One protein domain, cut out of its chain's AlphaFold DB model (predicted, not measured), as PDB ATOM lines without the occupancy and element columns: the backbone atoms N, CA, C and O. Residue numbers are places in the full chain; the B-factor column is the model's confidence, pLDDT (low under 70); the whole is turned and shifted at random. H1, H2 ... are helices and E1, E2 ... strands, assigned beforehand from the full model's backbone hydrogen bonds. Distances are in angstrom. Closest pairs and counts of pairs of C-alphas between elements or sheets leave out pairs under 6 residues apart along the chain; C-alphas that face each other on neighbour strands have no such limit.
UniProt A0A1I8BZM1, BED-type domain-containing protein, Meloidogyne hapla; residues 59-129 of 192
ATOM      1  N   VAL A  59     -52.120  20.039 -41.915       83.50
ATOM      2  CA  VAL A  59     -50.855  20.310 -41.215       83.50
ATOM      3  C   VAL A  59     -49.745  20.775 -42.161       83.50
ATOM      4  O   VAL A  59     -49.000  21.677 -41.804       83.50
ATOM      5  N   TRP A  60     -49.638  20.204 -43.364       87.31
ATOM      6  CA  TRP A  60     -48.606  20.566 -44.341       87.31
ATOM      7  C   TRP A  60     -48.772  21.975 -44.899       87.31
ATOM      8  O   TRP A  60     -47.804  22.516 -45.408       87.31
ATOM      9  N   ASN A  61     -49.940  22.603 -44.763       85.00
ATOM     10  CA  ASN A  61     -50.125  23.987 -45.196       85.00
ATOM     11  C   ASN A  61     -49.363  24.980 -44.296       85.00
ATOM     12  O   ASN A  61     -49.112  26.110 -44.713       85.00
ATOM     13  N   CYS A  62     -48.967  24.567 -43.082       85.25
ATOM     14  CA  CYS A  62     -48.100  25.351 -42.193       85.25
ATOM     15  C   CYS A  62     -46.608  25.230 -42.520       85.25
ATOM     16  O   CYS A  62     -45.802  25.906 -41.878       85.25
ATOM     17  N   PHE A  63     -46.221  24.326 -43.423       89.25
ATOM     18  CA  PHE A  63     -44.821  24.001 -43.651       89.25
ATOM     19  C   PHE A  63     -44.458  24.078 -45.126       89.25
ATOM     20  O   PHE A  63     -45.145  23.520 -45.977       89.25
ATOM     21  N   ASP A  64     -43.317  24.688 -45.410       91.75
ATOM     22  CA  ASP A  64     -42.692  24.603 -46.720       91.75
ATOM     23  C   ASP A  64     -41.805  23.367 -46.787       91.75
ATOM     24  O   ASP A  64     -40.994  23.099 -45.898       91.75
ATOM     25  N   LEU A  65     -42.002  22.566 -47.830       90.69
ATOM     26  CA  LEU A  65     -41.234  21.350 -48.047       90.69
ATOM     27  C   LEU A  65     -39.930  21.681 -48.765       90.69
ATOM     28  O   LEU A  65     -39.952  22.083 -49.923       90.69
ATOM     29  N   ASP A  66     -38.812  21.416 -48.097       91.00
ATOM     30  CA  ASP A  66     -37.460  21.523 -48.641       91.00
ATOM     31  C   ASP A  66     -36.804  20.133 -48.642       91.00
ATOM     32  O   ASP A  66     -36.077  19.732 -47.724       91.00
ATOM     33  N   GLY A  67     -37.177  19.320 -49.634       89.12
ATOM     34  CA  GLY A  67     -36.726  17.933 -49.777       89.12
ATOM     35  C   GLY A  67     -37.199  17.018 -48.636       89.12
ATOM     36  O   GLY A  67     -38.376  16.634 -48.582       89.12
ATOM     37  N   LEU A  68     -36.257  16.640 -47.759       89.56
ATOM     38  CA  LEU A  68     -36.474  15.851 -46.530       89.56
ATOM     39  C   LEU A  68     -36.658  16.725 -45.281       89.56
ATOM     40  O   LEU A  68     -36.786  16.213 -44.171       89.56
ATOM     41  N   ASN A  69     -36.664  18.041 -45.443       92.62
ATOM     42  CA  ASN A  69     -36.922  18.975 -44.365       92.62
ATOM     43  C   ASN A  69     -38.266  19.671 -44.589       92.62
ATOM     44  O   ASN A  69     -38.745  19.814 -45.714       92.62
ATOM     45  N   ALA A  70     -38.882  20.092 -43.494       93.38
ATOM     46  CA  ALA A  70     -40.055  20.945 -43.480       93.38
ATOM     47  C   ALA A  70     -39.705  22.219 -42.716       93.38
ATOM     48  O   ALA A  70     -39.247  22.146 -41.578       93.38
ATOM     49  N   VAL A  71     -39.906  23.374 -43.334       93.56
ATOM     50  CA  VAL A  71     -39.685  24.682 -42.713       93.56
ATOM     51  C   VAL A  71     -41.020  25.182 -42.191       93.56
ATOM     52  O   VAL A  71     -41.978  25.277 -42.951       93.56
ATOM     53  N   CYS A  72     -41.123  25.461 -40.895       91.81
ATOM     54  CA  CYS A  72     -42.356  26.007 -40.339       91.81
ATOM     55  C   CYS A  72     -42.535  27.463 -40.772       91.81
ATOM     56  O   CYS A  72     -41.687  28.284 -40.461       91.81
ATOM     57  N   ARG A  73     -43.660  27.821 -41.395       88.06
ATOM     58  CA  ARG A  73     -43.931  29.209 -41.822       88.06
ATOM     59  C   ARG A  73     -44.121  30.194 -40.669       88.06
ATOM     60  O   ARG A  73     -44.063  31.400 -40.865       88.06
ATOM     61  N   ALA A  74     -44.405  29.681 -39.475       85.12
ATOM     62  CA  ALA A  74     -44.680  30.488 -38.295       85.12
ATOM     63  C   ALA A  74     -43.407  30.947 -37.569       85.12
ATOM     64  O   ALA A  74     -43.334  32.087 -37.127       85.12
ATOM     65  N   CYS A  75     -42.414  30.064 -37.437       89.25
ATOM     66  CA  CYS A  75     -41.165  30.356 -36.726       89.25
ATOM     67  C   CYS A  75     -39.904  30.210 -37.581       89.25
ATOM     68  O   CYS A  75     -38.804  30.397 -37.071       89.25
ATOM     69  N   ASN A  76     -40.045  29.823 -38.849       89.56
ATOM     70  CA  ASN A  76     -38.960  29.503 -39.778       89.56
ATOM     71  C   ASN A  76     -37.987  28.412 -39.293       89.56
ATOM     72  O   ASN A  76     -36.897  28.256 -39.842       89.56
ATOM     73  N   GLU A  77     -38.377  27.603 -38.304       91.44
ATOM     74  CA  GLU A  77     -37.559  26.489 -37.827       91.44
ATOM     75  C   GLU A  77     -37.602  25.318 -38.818       91.44
ATOM     76  O   GLU A  77     -38.659  24.934 -39.336       91.44
ATOM     77  N   ARG A  78     -36.429  24.727 -39.067       93.62
ATOM     78  CA  ARG A  78     -36.254  23.564 -39.940       93.62
ATOM     79  C   ARG A  78     -36.460  22.267 -39.163       93.62
ATOM     80  O   ARG A  78     -35.707  21.947 -38.248       93.62
ATOM     81  N   LEU A  79     -37.433  21.472 -39.587       92.44
ATOM     82  CA  LEU A  79     -37.733  20.157 -39.035       92.44
ATOM     83  C   LEU A  79     -37.294  19.064 -40.005       92.44
ATOM     84  O   LEU A  79     -37.688  19.064 -41.170       92.44
ATOM     85  N   LYS A  80     -36.533  18.085 -39.513       92.44
ATOM     86  CA  LYS A  80     -36.226  16.874 -40.280       92.44
ATOM     87  C   LYS A  80     -37.476  16.010 -40.387       92.44
ATOM     88  O   LYS A  80     -38.062  15.610 -39.378       92.44
ATOM     89  N   VAL A  81     -37.866  15.697 -41.614       89.50
ATOM     90  CA  VAL A  81     -38.993  14.828 -41.925       89.50
ATOM     91  C   VAL A  81     -38.438  13.524 -42.486       89.50
ATOM     92  O   VAL A  81     -37.686  13.506 -43.456       89.50
ATOM     93  N   GLY A  82     -38.808  12.403 -41.866       83.94
ATOM     94  CA  GLY A  82     -38.436  11.088 -42.383       83.94
ATOM     95  C   GLY A  82     -39.014  10.830 -43.785       83.94
ATOM     96  O   GLY A  82     -39.987  11.473 -44.183       83.94
ATOM     97  N   PRO A  83     -38.496   9.834 -44.522       81.69
ATOM     98  CA  PRO A  83     -38.957   9.510 -45.880       81.69
ATOM     99  C   PRO A  83     -40.452   9.160 -45.940       81.69
ATOM    100  O   PRO A  83     -41.112   9.371 -46.952       81.69
ATOM    101  N   THR A  84     -41.011   8.688 -44.824       82.00
ATOM    102  CA  THR A  84     -42.434   8.370 -44.659       82.00
ATOM    103  C   THR A  84     -43.329   9.595 -44.457       82.00
ATOM    104  O   THR A  84     -44.539   9.433 -44.327       82.00
ATOM    105  N   ARG A  85     -42.764  10.814 -44.420       80.06
ATOM    106  CA  ARG A  85     -43.491  12.085 -44.255       80.06
ATOM    107  C   ARG A  85     -44.515  12.031 -43.119       80.06
ATOM    108  O   ARG A  85     -45.683  12.377 -43.279       80.06
ATOM    109  N   GLN A  86     -44.067  11.571 -41.953       83.31
ATOM    110  CA  GLN A  86     -44.923  11.496 -40.774       83.31
ATOM    111  C   GLN A  86     -45.323  12.897 -40.308       83.31
ATOM    112  O   GLN A  86     -44.494  13.798 -40.196       83.31
ATOM    113  N   THR A  87     -46.604  13.060 -39.996       86.62
ATOM    114  CA  THR A  87     -47.190  14.335 -39.568       86.62
ATOM    115  C   THR A  87     -47.098  14.557 -38.059       86.62
ATOM    116  O   THR A  87     -47.299  15.673 -37.594       86.62
ATOM    117  N   SER A  88     -46.768  13.522 -37.279       86.12
ATOM    118  CA  SER A  88     -46.720  13.561 -35.811       86.12
ATOM    119  C   SER A  88     -45.681  14.548 -35.269       86.12
ATOM    120  O   SER A  88     -45.961  15.283 -34.320       86.12
ATOM    121  N   SER A  89     -44.497  14.611 -35.885       87.88
ATOM    122  CA  SER A  89     -43.428  15.546 -35.512       87.88
ATOM    123  C   SER A  89     -43.830  16.997 -35.768       87.88
ATOM    124  O   SER A  89     -43.657  17.843 -34.890       87.88
ATOM    125  N   LEU A  90     -44.431  17.257 -36.930       89.25
ATOM    126  CA  LEU A  90     -44.967  18.560 -37.316       89.25
ATOM    127  C   LEU A  90     -46.073  19.002 -36.367       89.25
ATOM    128  O   LEU A  90     -46.094  20.141 -35.914       89.25
ATOM    129  N   TRP A  91     -46.957  18.079 -35.998       86.69
ATOM    130  CA  TRP A  91     -48.058  18.367 -35.091       86.69
ATOM    131  C   TRP A  91     -47.570  18.703 -33.679       86.69
ATOM    132  O   TRP A  91     -48.024  19.667 -33.067       86.69
ATOM    133  N   ARG A  92     -46.584  17.951 -33.175       89.31
ATOM    134  CA  ARG A  92     -45.922  18.249 -31.896       89.31
ATOM    135  C   ARG A  92     -45.187  19.590 -31.927       89.31
ATOM    136  O   ARG A  92     -45.093  20.251 -30.899       89.31
ATOM    137  N   HIS A  93     -44.649  19.981 -33.079       90.50
ATOM    138  CA  HIS A  93     -44.050  21.298 -33.257       90.50
ATOM    139  C   HIS A  93     -45.116  22.404 -33.247       90.50
ATOM    140  O   HIS A  93     -44.994  23.330 -32.456       90.50
ATOM    141  N   LEU A  94     -46.213  22.257 -34.002       86.62
ATOM    142  CA  LEU A  94     -47.329  23.214 -33.985       86.62
ATOM    143  C   LEU A  94     -47.910  23.414 -32.585       86.62
ATOM    144  O   LEU A  94     -48.169  24.544 -32.191       86.62
ATOM    145  N   LYS A  95     -48.044  22.341 -31.802       84.88
ATOM    146  CA  LYS A  95     -48.510  22.414 -30.409       84.88
ATOM    147  C   LYS A  95     -47.619  23.238 -29.478       84.88
ATOM    148  O   LYS A  95     -48.120  23.706 -28.465       84.88
ATOM    149  N   ARG A  96     -46.322  23.360 -29.776       86.00
ATOM    150  CA  ARG A  96     -45.388  24.168 -28.978       86.00
ATOM    151  C   ARG A  96     -45.445  25.651 -29.328       86.00
ATOM    152  O   ARG A  96     -44.980  26.457 -28.530       86.00
ATOM    153  N   HIS A  97     -46.005  26.008 -30.482       84.25
ATOM    154  CA  HIS A  97     -46.226  27.410 -30.820       84.25
ATOM    155  C   HIS A  97     -47.289  28.027 -29.930       84.25
ATOM    156  O   HIS A  97     -48.257  27.363 -29.548       84.25
ATOM    157  N   SER A  98     -47.098  29.309 -29.612       73.50
ATOM    158  CA  SER A  98     -48.086  30.083 -28.874       73.50
ATOM    159  C   SER A  98     -49.422  30.065 -29.618       73.50
ATOM    160  O   SER A  98     -49.486  29.972 -30.848       73.50
ATOM    161  N   ARG A  99     -50.511  30.155 -28.852       71.56
ATOM    162  CA  ARG A  99     -51.873  30.177 -29.396       71.56
ATOM    163  C   ARG A  99     -52.049  31.279 -30.445       71.56
ATOM    164  O   ARG A  99     -52.665  31.045 -31.470       71.56
ATOM    165  N   GLU A 100     -51.399  32.417 -30.237       69.38
ATOM    166  CA  GLU A 100     -51.380  33.546 -31.168       69.38
ATOM    167  C   GLU A 100     -50.847  33.170 -32.561       69.38
ATOM    168  O   GLU A 100     -51.429  33.520 -33.586       69.38
ATOM    169  N   VAL A 101     -49.765  32.394 -32.616       72.38
ATOM    170  CA  VAL A 101     -49.172  31.932 -33.875       72.38
ATOM    171  C   VAL A 101     -50.081  30.913 -34.570       72.38
ATOM    172  O   VAL A 101     -50.215  30.933 -35.795       72.38
ATOM    173  N   GLN A 102     -50.755  30.054 -33.800       73.88
ATOM    174  CA  GLN A 102     -51.762  29.136 -34.337       73.88
ATOM    175  C   GLN A 102     -52.976  29.892 -34.890       73.88
ATOM    176  O   GLN A 102     -53.433  29.580 -35.986       73.88
ATOM    177  N   ASP A 103     -53.455  30.914 -34.182       74.25
ATOM    178  CA  ASP A 103     -54.610  31.717 -34.587       74.25
ATOM    179  C   ASP A 103     -54.325  32.496 -35.877       74.25
ATOM    180  O   ASP A 103     -55.175  32.541 -36.768       74.25
ATOM    181  N   ARG A 104     -53.105  33.030 -36.051       75.12
ATOM    182  CA  ARG A 104     -52.679  33.664 -37.315       75.12
ATOM    183  C   ARG A 104     -52.707  32.689 -38.494       75.12
ATOM    184  O   ARG A 104     -53.143  33.062 -39.583       75.12
ATOM    185  N   LEU A 105     -52.284  31.444 -38.284       72.31
ATOM    186  CA  LEU A 105     -52.316  30.403 -39.317       72.31
ATOM    187  C   LEU A 105     -53.752  29.979 -39.648       72.31
ATOM    188  O   LEU A 105     -54.111  29.902 -40.820       72.31
ATOM    189  N   VAL A 106     -54.589  29.766 -38.630       72.75
ATOM    190  CA  VAL A 106     -56.008  29.424 -38.813       72.75
ATOM    191  C   VAL A 106     -56.749  30.546 -39.539       72.75
ATOM    192  O   VAL A 106     -57.543  30.272 -40.436       72.75
ATOM    193  N   LYS A 107     -56.458  31.808 -39.209       77.81
ATOM    194  CA  LYS A 107     -57.034  32.970 -39.892       77.81
ATOM    195  C   LYS A 107     -56.618  33.024 -41.363       77.81
ATOM    196  O   LYS A 107     -57.480  33.146 -42.226       77.81
ATOM    197  N   SER A 108     -55.332  32.812 -41.651       73.62
ATOM    198  CA  SER A 108     -54.828  32.706 -43.027       73.62
ATOM    199  C   SER A 108     -55.509  31.572 -43.811       73.62
ATOM    200  O   SER A 108     -55.796  31.718 -44.998       73.62
ATOM    201  N   TRP A 109     -55.839  30.454 -43.159       68.94
ATOM    202  CA  TRP A 109     -56.577  29.355 -43.790       68.94
ATOM    203  C   TRP A 109     -58.046  29.670 -44.056       68.94
ATOM    204  O   TRP A 109     -58.577  29.250 -45.087       68.94
ATOM    205  N   ALA A 110     -58.694  30.404 -43.151       68.94
ATOM    206  CA  ALA A 110     -60.065  30.861 -43.335       68.94
ATOM    207  C   ALA A 110     -60.170  31.834 -44.521       68.94
ATOM    208  O   ALA A 110     -61.091  31.717 -45.328       68.94
ATOM    209  N   GLU A 111     -59.194  32.732 -44.669       70.88
ATOM    210  CA  GLU A 111     -59.106  33.686 -45.783       70.88
ATOM    211  C   GLU A 111     -58.792  32.994 -47.122       70.88
ATOM    212  O   GLU A 111     -59.301  33.401 -48.164       70.88
ATOM    213  N   ALA A 112     -58.039  31.889 -47.106       68.06
ATOM    214  CA  ALA A 112     -57.741  31.088 -48.296       68.06
ATOM    215  C   ALA A 112     -58.921  30.219 -48.796       68.06
ATOM    216  O   ALA A 112     -58.757  29.450 -49.745       68.06
ATOM    217  N   GLY A 113     -60.101  30.292 -48.162       60.38
ATOM    218  CA  GLY A 113     -61.299  29.559 -48.593       60.38
ATOM    219  C   GLY A 113     -61.202  28.034 -48.439       60.38
ATOM    220  O   GLY A 113     -61.956  27.292 -49.075       60.38
ATOM    221  N   LEU A 114     -60.282  27.535 -47.606       58.62
ATOM    222  CA  LEU A 114     -60.103  26.103 -47.367       58.62
ATOM    223  C   LEU A 114     -61.175  25.610 -46.374       58.62
ATOM    224  O   LEU A 114     -61.221  26.016 -45.217       58.62
ATOM    225  N   SER A 115     -62.078  24.753 -46.864       53.38
ATOM    226  CA  SER A 115     -63.282  24.238 -46.189       53.38
ATOM    227  C   SER A 115     -63.129  23.938 -44.684       53.38
ATOM    228  O   SER A 115     -62.415  23.039 -44.245       53.38
ATOM    229  N   ASN A 116     -63.918  24.671 -43.898       55.28
ATOM    230  CA  ASN A 116     -63.840  24.861 -42.447       55.28
ATOM    231  C   ASN A 116     -64.180  23.640 -41.556       55.28
ATOM    232  O   ASN A 116     -64.033  23.712 -40.334       55.28
ATOM    233  N   ARG A 117     -64.693  22.519 -42.087       56.88
ATOM    234  CA  ARG A 117     -65.247  21.440 -41.227       56.88
ATOM    235  C   ARG A 117     -64.188  20.585 -40.524       56.88
ATOM    236  O   ARG A 117     -64.444  20.085 -39.428       56.88
ATOM    237  N   SER A 118     -63.018  20.422 -41.131       53.91
ATOM    238  CA  SER A 118     -61.938  19.578 -40.604       53.91
ATOM    239  C   SER A 118     -60.994  20.360 -39.683       53.91
ATOM    240  O   SER A 118     -60.679  19.878 -38.591       53.91
ATOM    241  N   ALA A 119     -60.663  21.607 -40.041       53.31
ATOM    242  CA  ALA A 119     -59.830  22.511 -39.245       53.31
ATOM    243  C   ALA A 119     -60.462  22.869 -37.887       53.31
ATOM    244  O   ALA A 119     -59.813  22.726 -36.848       53.31
ATOM    245  N   ASN A 120     -61.757  23.215 -37.853       54.50
ATOM    246  CA  ASN A 120     -62.459  23.522 -36.596       54.50
ATOM    247  C   ASN A 120     -62.525  22.314 -35.648       54.50
ATOM    248  O   ASN A 120     -62.366  22.451 -34.435       54.50
ATOM    249  N   ARG A 121     -62.672  21.099 -36.198       59.22
ATOM    250  CA  ARG A 121     -62.630  19.858 -35.411       59.22
ATOM    251  C   ARG A 121     -61.230  19.598 -34.824       59.22
ATOM    252  O   ARG A 121     -61.119  18.938 -33.790       59.22
ATOM    253  N   MET A 122     -60.169  20.115 -35.448       55.75
ATOM    254  CA  MET A 122     -58.792  19.995 -34.956       55.75
ATOM    255  C   MET A 122     -58.431  21.046 -33.905       55.75
ATOM    256  O   MET A 122     -57.849  20.679 -32.885       55.75
ATOM    257  N   VAL A 123     -58.828  22.308 -34.091       57.59
ATOM    258  CA  VAL A 123     -58.633  23.372 -33.086       57.59
ATOM    259  C   VAL A 123     -59.343  23.008 -31.777       57.59
ATOM    260  O   VAL A 123     -58.739  23.073 -30.705       57.59
ATOM    261  N   ALA A 124     -60.570  22.482 -31.865       58.25
ATOM    262  CA  ALA A 124     -61.308  21.994 -30.701       58.25
ATOM    263  C   ALA A 124     -60.593  20.838 -29.964       58.25
ATOM    264  O   ALA A 124     -60.694  20.736 -28.744       58.25
ATOM    265  N   ARG A 125     -59.826  19.978 -30.654       56.94
ATOM    266  CA  ARG A 125     -59.032  18.914 -29.998       56.94
ATOM    267  C   ARG A 125     -57.803  19.443 -29.269       56.94
ATOM    268  O   ARG A 125     -57.432  18.878 -28.243       56.94
ATOM    269  N   ILE A 126     -57.160  20.479 -29.804       56.16
ATOM    270  CA  ILE A 126     -55.979  21.098 -29.187       56.16
ATOM    271  C   ILE A 126     -56.380  21.800 -27.884       56.16
ATOM    272  O   ILE A 126     -55.685  21.652 -26.885       56.16
ATOM    273  N   GLN A 127     -57.527  22.485 -27.882       54.62
ATOM    274  CA  GLN A 127     -58.026  23.240 -26.726       54.62
ATOM    275  C   GLN A 127     -58.539  22.350 -25.582       54.62
ATOM    276  O   GLN A 127     -58.448  22.743 -24.427       54.62
ATOM    277  N   ASN A 128     -59.021  21.137 -25.877       52.25
ATOM    278  CA  ASN A 128     -59.613  20.234 -24.877       52.25
ATOM    279  C   ASN A 128     -58.668  19.120 -24.378       52.25
ATOM    280  O   ASN A 128     -59.130  18.136 -23.809       52.25
ATOM    281  N   GLY A 129     -57.353  19.209 -24.625       44.78
ATOM    282  CA  GLY A 129     -56.382  18.234 -24.097       44.78
ATOM    283  C   GLY A 129     -56.511  16.802 -24.646       44.78
ATOM    284  O   GLY A 129     -55.873  15.885 -24.133       44.78
TER     285      GLY A 129
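What this domain is: This is residues 59 to 129 of the 192 residues of the protein "BED-type domain-containing protein" of Meloidogyne hapla (UniProt A0A1I8BZM1). A small sheet of three strands, E1, E2 and E3, makes one end of the model, and two helices, H3 and H4, run opposite ways side by side at the other, loosely set. H2 is over one face of the sheet and leads across to that helix pair, while the short H1 is between the sheet and H3. The printed part has 71 residues, in the order H1, E1, E2, E3, H2, H3, H4; the sheet order is E1, E2, E3, antiparallel throughout, and the class is mixed. The whole is compact, with a radius of gyration of the C-alphas of 12.3 A and spans of 29 by 27 by 21 A.

Where its parts are: Find C-alpha 59 at (-50.855, 20.310, -41.215), where H1, residues 59 to 62, begins. Read on through E1, residues 63 to 66, E2, residues 69 to 72, and E3, residues 78 to 80. H2 covers residues 88 to 96, 12.7 A; H3 covers 99 to 111, 18.3 A; H4 covers 116 to 127, 16.8 A, ending at C-alpha 127, (-58.026, 23.240, -26.726).

How they stand to each other: The strands form a meander, each the antiparallel neighbour of the one before, and two hairpins: look for N 64 and O 71 at 2.9 A, and N 70 and O 79 at 2.8 A. H1 only grazes the sheet with residues 60 to 62. H2 is on the sheet, closest at the C-alphas of Leu 79 and Leu 90, 7.6 A. H3 and H4 are close but not clearly touching, closest at the C-alphas of Ala 110 and Asn 116, 7.1 A, with a shallow tilt of 6 degrees, opposite ways. Both are apart from E2. Each O i to N i+4 pair is within hydrogen-bond range in H3, 4 of 5 in H2 and 6 of 8 in H4; H1 is too short for one.

The domain as a whole: The C-alphas of Gly 67 and Asn 128 are the farthest apart, 33.9 A. The printed part has no cut and no long link. Look for pLDDT under 70 at residues 100, 109 to 110 and 112 to 129.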